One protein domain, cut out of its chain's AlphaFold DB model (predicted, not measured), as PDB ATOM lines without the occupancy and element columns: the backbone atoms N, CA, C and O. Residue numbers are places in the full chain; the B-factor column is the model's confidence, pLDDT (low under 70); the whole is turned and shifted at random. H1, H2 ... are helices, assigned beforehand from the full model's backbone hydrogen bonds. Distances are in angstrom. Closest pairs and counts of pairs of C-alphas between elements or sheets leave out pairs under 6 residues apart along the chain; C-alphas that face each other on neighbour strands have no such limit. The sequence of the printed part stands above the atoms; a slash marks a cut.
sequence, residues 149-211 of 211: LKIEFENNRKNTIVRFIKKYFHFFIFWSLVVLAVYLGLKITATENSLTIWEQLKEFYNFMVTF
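This is residues 149 to 211 of the 211 residues of an uncharacterized protein of Spirobacillus cienkowskii (UniProt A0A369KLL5). Three helices are joined end to end in an open zigzag: H1 and the longer H2 make a wide corner, and beyond the far end of H2 the chain folds back and H3 sets off across it. H1 and most of H3 stick out free, with no common core. The printed part has 63 residues, all helix in class, with H1, H2 and H3 in that order and no named strand. It is extended, with a radius of gyration of the C-alphas of 18.8 A and spans of 54 by 23 by 22 A.

H1, residues 149 to 167, and H2, residues 169 to 192, are close but not clearly touching; their closest C-alphas, of Ile 165 and Phe 172, are 7.7 A apart. Their lines are only just about perpendicular, at 73 degrees. H2 touches H3, residues 197 to 210, with residues 186 to 190 alone; the closest C-alphas, of Ala 190 and Ile 197, are 5.7 A apart. These lines are also only just about perpendicular, at 72 degrees. H1 and H3 are apart. In H1, H2 and H3 every O i to N i+4 pair is within hydrogen-bond range.

H1 begins at C-alpha 149 (67.065, -2.900, 43.287) and is 26.6 A long. H2 is 34.8 A long and ends at C-alpha 192 (11.459, -1.612, 37.249). H3, 20.1 A long, ends at C-alpha 210 (24.230, 21.013, 39.200).

The C-alphas farthest apart, of Leu 149 and Glu 192, are 55.9 A apart. The printed part has no cut, and both links are tight. Mean pLDDT of the printed part is 83.9; residues 193, 195 and 211 are under 70.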
ATOM      1  N   LEU A 149      67.779  -4.057  42.749       89.56
ATOM      2  CA  LEU A 149      67.065  -2.900  43.287       89.56
ATOM      3  C   LEU A 149      65.568  -2.919  42.937       89.56
ATOM      4  O   LEU A 149      64.727  -2.503  43.736       89.56
ATOM      5  N   LYS A 150      65.223  -3.405  41.739       91.25
ATOM      6  CA  LYS A 150      63.831  -3.537  41.295       91.25
ATOM      7  C   LYS A 150      63.112  -4.625  42.086       91.25
ATOM      8  O   LYS A 150      61.986  -4.400  42.522       91.25
ATOM      9  N   ILE A 151      63.770  -5.764  42.299       91.00
ATOM     10  CA  ILE A 151      63.246  -6.878  43.097       91.00
ATOM     11  C   ILE A 151      62.970  -6.409  44.529       91.00
ATOM     12  O   ILE A 151      61.873  -6.613  45.047       91.00
ATOM     13  N   GLU A 152      63.917  -5.703  45.145       90.62
ATOM     14  CA  GLU A 152      63.758  -5.140  46.491       90.62
ATOM     15  C   GLU A 152      62.600  -4.143  46.571       90.62
ATOM     16  O   GLU A 152      61.762  -4.208  47.477       90.62
ATOM     17  N   PHE A 153      62.482  -3.266  45.573       91.69
ATOM     18  CA  PHE A 153      61.357  -2.344  45.473       91.69
ATOM     19  C   PHE A 153      60.012  -3.076  45.376       91.69
ATOM     20  O   PHE A 153      59.071  -2.734  46.097       91.69
ATOM     21  N   GLU A 154      59.898  -4.087  44.516       91.88
ATOM     22  CA  GLU A 154      58.663  -4.854  44.339       91.88
ATOM     23  C   GLU A 154      58.292  -5.648  45.595       91.88
ATOM     24  O   GLU A 154      57.122  -5.640  45.997       91.88
ATOM     25  N   ASN A 155      59.279  -6.253  46.260       90.69
ATOM     26  CA  ASN A 155      59.105  -6.963  47.524       90.69
ATOM     27  C   ASN A 155      58.617  -6.021  48.629       90.69
ATOM     28  O   ASN A 155      57.621  -6.304  49.304       90.69
ATOM     29  N   ASN A 156      59.260  -4.861  48.784       88.38
ATOM     30  CA  ASN A 156      58.855  -3.865  49.771       88.38
ATOM     31  C   ASN A 156      57.453  -3.312  49.469       88.38
ATOM     32  O   ASN A 156      56.603  -3.236  50.364       88.38
ATOM     33  N   ARG A 157      57.161  -3.009  48.199       87.69
ATOM     34  CA  ARG A 157      55.839  -2.557  47.748       87.69
ATOM     35  C   ARG A 157      54.763  -3.586  48.076       87.69
ATOM     36  O   ARG A 157      53.749  -3.226  48.672       87.69
ATOM     37  N   LYS A 158      54.980  -4.863  47.741       89.31
ATOM     38  CA  LYS A 158      54.043  -5.956  48.040       89.31
ATOM     39  C   LYS A 158      53.790  -6.061  49.542       89.31
ATOM     40  O   LYS A 158      52.638  -6.059  49.967       89.31
ATOM     41  N   ASN A 159      54.850  -6.069  50.348       87.12
ATOM     42  CA  ASN A 159      54.745  -6.133  51.806       87.12
ATOM     43  C   ASN A 159      53.982  -4.935  52.383       87.12
ATOM     44  O   ASN A 159      53.150  -5.099  53.278       87.12
ATOM     45  N   THR A 160      54.221  -3.739  51.850       83.50
ATOM     46  CA  THR A 160      53.526  -2.518  52.261       83.50
ATOM     47  C   THR A 160      52.042  -2.567  51.904       83.50
ATOM     48  O   THR A 160      51.210  -2.298  52.769       83.50
ATOM     49  N   ILE A 161      51.691  -2.968  50.678       85.81
ATOM     50  CA  ILE A 161      50.294  -3.113  50.234       85.81
ATOM     51  C   ILE A 161      49.565  -4.147  51.096       85.81
ATOM     52  O   ILE A 161      48.484  -3.864  51.608       85.81
ATOM     53  N   VAL A 162      50.173  -5.313  51.334       88.19
ATOM     54  CA  VAL A 162      49.581  -6.363  52.176       88.19
ATOM     55  C   VAL A 162      49.349  -5.857  53.601       88.19
ATOM     56  O   VAL A 162      48.274  -6.068  54.159       88.19
ATOM     57  N   ARG A 163      50.319  -5.150  54.195       86.25
ATOM     58  CA  ARG A 163      50.157  -4.545  55.528       86.25
ATOM     59  C   ARG A 163      49.061  -3.481  55.546       86.25
ATOM     60  O   ARG A 163      48.299  -3.429  56.506       86.25
ATOM     61  N   PHE A 164      48.966  -2.660  54.504       83.69
ATOM     62  CA  PHE A 164      47.937  -1.632  54.377       83.69
ATOM     63  C   PHE A 164      46.536  -2.248  54.302       83.69
ATOM     64  O   PHE A 164      45.670  -1.884  55.094       83.69
ATOM     65  N   ILE A 165      46.337  -3.231  53.420       86.25
ATOM     66  CA  ILE A 165      45.062  -3.945  53.279       86.25
ATOM     67  C   ILE A 165      44.680  -4.617  54.598       86.25
ATOM     68  O   ILE A 165      43.555  -4.454  55.048       86.25
ATOM     69  N   LYS A 166      45.620  -5.304  55.264       89.62
ATOM     70  CA  LYS A 166      45.366  -5.929  56.573       89.62
ATOM     71  C   LYS A 166      44.955  -4.907  57.633       89.62
ATOM     72  O   LYS A 166      44.009  -5.147  58.374       89.62
ATOM     73  N   LYS A 167      45.637  -3.759  57.698       89.75
ATOM     74  CA  LYS A 167      45.343  -2.703  58.679       89.75
ATOM     75  C   LYS A 167      43.963  -2.077  58.464       89.75
ATOM     76  O   LYS A 167      43.267  -1.802  59.434       89.75
ATOM     77  N   TYR A 168      43.579  -1.851  57.211       89.19
ATOM     78  CA  TYR A 168      42.320  -1.194  56.846       89.19
ATOM     79  C   TYR A 168      41.263  -2.179  56.331       89.19
ATOM     80  O   TYR A 168      40.337  -1.784  55.630       89.19
ATOM     81  N   PHE A 169      41.373  -3.460  56.686       91.38
ATOM     82  CA  PHE A 169      40.531  -4.526  56.145       91.38
ATOM     83  C   PHE A 169      39.033  -4.266  56.362       91.38
ATOM     84  O   PHE A 169      38.256  -4.306  55.413       91.38
ATOM     85  N   HIS A 170      38.643  -3.896  57.585       91.94
ATOM     86  CA  HIS A 170      37.254  -3.564  57.922       91.94
ATOM     87  C   HIS A 170      36.728  -2.360  57.135       91.94
ATOM     88  O   HIS A 170      35.590  -2.371  56.680       91.94
ATOM     89  N   PHE A 171      37.567  -1.340  56.930       91.44
ATOM     90  CA  PHE A 171      37.214  -0.175  56.123       91.44
ATOM     91  C   PHE A 171      36.951  -0.575  54.664       91.44
ATOM     92  O   PHE A 171      35.949  -0.166  54.084       91.44
ATOM     93  N   PHE A 172      37.803  -1.425  54.085       89.06
ATOM     94  CA  PHE A 172      37.603  -1.938  52.729       89.06
ATOM     95  C   PHE A 172      36.352  -2.805  52.595       89.06
ATOM     96  O   PHE A 172      35.640  -2.675  51.600       89.06
ATOM     97  N   ILE A 173      36.054  -3.650  53.587       93.31
ATOM     98  CA  ILE A 173      34.812  -4.433  53.611       93.31
ATOM     99  C   ILE A 173      33.604  -3.503  53.670       93.31
ATOM    100  O   ILE A 173      32.690  -3.657  52.867       93.31
ATOM    101  N   PHE A 174      33.612  -2.526  54.578       93.81
ATOM    102  CA  PHE A 174      32.513  -1.578  54.731       93.81
ATOM    103  C   PHE A 174      32.200  -0.863  53.412       93.81
ATOM    104  O   PHE A 174      31.064  -0.894  52.950       93.81
ATOM    105  N   TRP A 175      33.209  -0.293  52.753       93.75
ATOM    106  CA  TRP A 175      32.998   0.382  51.471       93.75
ATOM    107  C   TRP A 175      32.601  -0.575  50.348       93.75
ATOM    108  O   TRP A 175      31.768  -0.214  49.522       93.75
ATOM    109  N   SER A 176      33.124  -1.803  50.339       92.44
ATOM    110  CA  SER A 176      32.666  -2.839  49.403       92.44
ATOM    111  C   SER A 176      31.177  -3.150  49.587       92.44
ATOM    112  O   SER A 176      30.459  -3.281  48.600       92.44
ATOM    113  N   LEU A 177      30.689  -3.206  50.832       93.38
ATOM    114  CA  LEU A 177      29.271  -3.408  51.142       93.38
ATOM    115  C   LEU A 177      28.411  -2.212  50.728       93.38
ATOM    116  O   LEU A 177      27.336  -2.412  50.173       93.38
ATOM    117  N   VAL A 178      28.885  -0.979  50.939       90.69
ATOM    118  CA  VAL A 178      28.190   0.235  50.477       90.69
ATOM    119  C   VAL A 178      28.059   0.233  48.953       90.69
ATOM    120  O   VAL A 178      26.961   0.418  48.434       90.69
ATOM    121  N   VAL A 179      29.149  -0.032  48.228       89.50
ATOM    122  CA  VAL A 179      29.140  -0.112  46.757       89.50
ATOM    123  C   VAL A 179      28.201  -1.219  46.277       89.50
ATOM    124  O   VAL A 179      27.438  -1.009  45.337       89.50
ATOM    125  N   LEU A 180      28.207  -2.377  46.943       92.50
ATOM    126  CA  LEU A 180      27.300  -3.479  46.633       92.50
ATOM    127  C   LEU A 180      25.832  -3.094  46.860       92.50
ATOM    128  O   LEU A 180      24.993  -3.392  46.014       92.50
ATOM    129  N   ALA A 181      25.519  -2.417  47.966       90.62
ATOM    130  CA  ALA A 181      24.166  -1.962  48.274       90.62
ATOM    131  C   ALA A 181      23.659  -0.946  47.239       90.62
ATOM    132  O   ALA A 181      22.544  -1.087  46.739       90.62
ATOM    133  N   VAL A 182      24.497   0.025  46.856       87.00
ATOM    134  CA  VAL A 182      24.180   0.989  45.790       87.00
ATOM    135  C   VAL A 182      23.956   0.272  44.460       87.00
ATOM    136  O   VAL A 182      22.960   0.522  43.788       87.00
ATOM    137  N   TYR A 183      24.836  -0.663  44.096       86.88
ATOM    138  CA  TYR A 183      24.697  -1.444  42.871       86.88
ATOM    139  C   TYR A 183      23.403  -2.269  42.843       86.88
ATOM    140  O   TYR A 183      22.712  -2.284  41.827       86.88
ATOM    141  N   LEU A 184      23.047  -2.936  43.946       86.69
ATOM    142  CA  LEU A 184      21.797  -3.690  44.047       86.69
ATOM    143  C   LEU A 184      20.572  -2.773  43.940       86.69
ATOM    144  O   LEU A 184      19.645  -3.110  43.209       86.69
ATOM    145  N   GLY A 185      20.589  -1.607  44.592       83.19
ATOM    146  CA  GLY A 185      19.519  -0.611  44.483       83.19
ATOM    147  C   GLY A 185      19.328  -0.098  43.051       83.19
ATOM    148  O   GLY A 185      18.203  -0.073  42.549       83.19
ATOM    149  N   LEU A 186      20.425   0.225  42.358       83.12
ATOM    150  CA  LEU A 186      20.408   0.613  40.941       83.12
ATOM    151  C   LEU A 186      19.915  -0.528  40.043       83.12
ATOM    152  O   LEU A 186      19.159  -0.316  39.104       83.12
ATOM    153  N   LYS A 187      20.310  -1.771  40.332       81.75
ATOM    154  CA  LYS A 187      19.877  -2.930  39.549       81.75
ATOM    155  C   LYS A 187      18.376  -3.190  39.686       81.75
ATOM    156  O   LYS A 187      17.739  -3.471  38.680       81.75
ATOM    157  N   ILE A 188      17.825  -3.093  40.898       81.06
ATOM    158  CA  ILE A 188      16.382  -3.251  41.150       81.06
ATOM    159  C   ILE A 188      15.600  -2.152  40.418       81.06
ATOM    160  O   ILE A 188      14.678  -2.439  39.657       81.06
ATOM    161  N   THR A 189      16.020  -0.897  40.562       77.94
ATOM    162  CA  THR A 189      15.357   0.231  39.889       77.94
ATOM    163  C   THR A 189      15.492   0.182  38.367       77.94
ATOM    164  O   THR A 189      14.561   0.568  37.674       77.94
ATOM    165  N   ALA A 190      16.599  -0.325  37.819       76.81
ATOM    166  CA  ALA A 190      16.764  -0.550  36.377       76.81
ATOM    167  C   ALA A 190      15.954  -1.742  35.831       76.81
ATOM    168  O   ALA A 190      15.758  -1.851  34.625       76.81
ATOM    169  N   THR A 191      15.507  -2.668  36.686       75.38
ATOM    170  CA  THR A 191      14.543  -3.705  36.274       75.38
ATOM    171  C   THR A 191      13.099  -3.211  36.302       75.38
ATOM    172  O   THR A 191      12.271  -3.740  35.566       75.38
ATOM    173  N   GLU A 192      12.799  -2.203  37.124       73.50
ATOM    174  CA  GLU A 192      11.459  -1.612  37.249       73.50
ATOM    175  C   GLU A 192      11.232  -0.439  36.286       73.50
ATOM    176  O   GLU A 192      10.139  -0.281  35.747       73.50
ATOM    177  N   ASN A 193      12.272   0.351  36.019       62.25
ATOM    178  CA  ASN A 193      12.265   1.435  35.046       62.25
ATOM    179  C   ASN A 193      13.051   1.006  33.806       62.25
ATOM    180  O   ASN A 193      14.118   0.419  33.929       62.25
ATOM    181  N   SER A 194      12.599   1.366  32.604       70.38
ATOM    182  CA  SER A 194      13.282   1.061  31.331       70.38
ATOM    183  C   SER A 194      14.653   1.741  31.147       70.38
ATOM    184  O   SER A 194      15.243   1.653  30.072       70.38
ATOM    185  N   LEU A 195      15.148   2.424  32.181       68.25
ATOM    186  CA  LEU A 195      16.442   3.091  32.232       68.25
ATOM    187  C   LEU A 195      17.531   2.112  32.655       68.25
ATOM    188  O   LEU A 195      17.426   1.411  33.662       68.25
ATOM    189  N   THR A 196      18.633   2.123  31.918       80.62
ATOM    190  CA  THR A 196      19.806   1.325  32.261       80.62
ATOM    191  C   THR A 196      20.505   1.880  33.507       80.62
ATOM    192  O   THR A 196      20.484   3.081  33.781       80.62
ATOM    193  N   ILE A 197      21.219   1.015  34.241       78.50
ATOM    194  CA  ILE A 197      22.046   1.397  35.408       78.50
ATOM    195  C   ILE A 197      22.993   2.565  35.074       78.50
ATOM    196  O   ILE A 197      23.315   3.391  35.931       78.50
ATOM    197  N   TRP A 198      23.449   2.645  33.820       78.12
ATOM    198  CA  TRP A 198      24.400   3.665  33.400       78.12
ATOM    199  C   TRP A 198      23.766   5.044  33.197       78.12
ATOM    200  O   TRP A 198      24.372   6.056  33.546       78.12
ATOM    201  N   GLU A 199      22.523   5.085  32.718       78.44
ATOM    202  CA  GLU A 199      21.739   6.318  32.614       78.44
ATOM    203  C   GLU A 199      21.383   6.862  34.000       78.44
ATOM    204  O   GLU A 199      21.575   8.050  34.248       78.44
ATOM    205  N   GLN A 200      21.015   5.990  34.943       77.75
ATOM    206  CA  GLN A 200      20.733   6.378  36.330       77.75
ATOM    207  C   GLN A 200      21.959   6.983  37.037       77.75
ATOM    208  O   GLN A 200      21.858   7.998  37.724       77.75
ATOM    209  N   LEU A 201      23.147   6.399  36.842       80.69
ATOM    210  CA  LEU A 201      24.396   6.949  37.384       80.69
ATOM    211  C   LEU A 201      24.769   8.291  36.743       80.69
ATOM    212  O   LEU A 201      25.270   9.181  37.433       80.69
ATOM    213  N   LYS A 202      24.518   8.453  35.440       81.50
ATOM    214  CA  LYS A 202      24.754   9.710  34.721       81.50
ATOM    215  C   LYS A 202      23.815  10.817  35.203       81.50
ATOM    216  O   LYS A 202      24.268  11.940  35.410       81.50
ATOM    217  N   GLU A 203      22.539  10.510  35.423       78.81
ATOM    218  CA  GLU A 203      21.564  11.447  35.992       78.81
ATOM    219  C   GLU A 203      21.909  11.825  37.434       78.81
ATOM    220  O   GLU A 203      21.884  13.006  37.773       78.81
ATOM    221  N   PHE A 204      22.334  10.862  38.257       79.94
ATOM    222  CA  PHE A 204      22.797  11.132  39.619       79.94
ATOM    223  C   PHE A 204      24.053  12.018  39.645       79.94
ATOM    224  O   PHE A 204      24.140  12.953  40.441       79.94
ATOM    225  N   TYR A 205      25.015  11.775  38.751       80.69
ATOM    226  CA  TYR A 205      26.188  12.639  38.602       80.69
ATOM    227  C   TYR A 205      25.795  14.057  38.167       80.69
ATOM    228  O   TYR A 205      26.255  15.027  38.766       80.69
ATOM    229  N   ASN A 206      24.911  14.185  37.175       80.69
ATOM    230  CA  ASN A 206      24.411  15.484  36.730       80.69
ATOM    231  C   ASN A 206      23.685  16.222  37.863       80.69
ATOM    232  O   ASN A 206      23.923  17.412  38.048       80.69
ATOM    233  N   PHE A 207      22.871  15.532  38.665       78.69
ATOM    234  CA  PHE A 207      22.234  16.107  39.852       78.69
ATOM    235  C   PHE A 207      23.268  16.637  40.858       78.69
ATOM    236  O   PHE A 207      23.177  17.787  41.272       78.69
ATOM    237  N   MET A 208      24.293  15.843  41.184       76.25
ATOM    238  CA  MET A 208      25.344  16.217  42.143       76.25
ATOM    239  C   MET A 208      26.261  17.356  41.674       76.25
ATOM    240  O   MET A 208      26.901  17.982  42.508       76.25
ATOM    241  N   VAL A 209      26.397  17.584  40.363       77.00
ATOM    242  CA  VAL A 209      27.229  18.667  39.797       77.00
ATOM    243  C   VAL A 209      26.433  19.958  39.589       77.00
ATOM    244  O   VAL A 209      27.015  21.039  39.543       77.00
ATOM    245  N   THR A 210      25.112  19.856  39.432       71.81
ATOM    246  CA  THR A 210      24.230  21.013  39.200       71.81
ATOM    247  C   THR A 210      23.788  21.680  40.509       71.81
ATOM    248  O   THR A 210      23.344  22.827  40.483       71.81
ATOM    249  N   PHE A 211      23.915  20.975  41.635       46.53
ATOM    250  CA  PHE A 211      23.637  21.457  42.990       46.53
ATOM    251  C   PHE A 211      24.937  21.791  43.731       46.53
ATOM    252  O   PHE A 211      24.932  22.767  44.515       46.53
TER     253      PHE A 211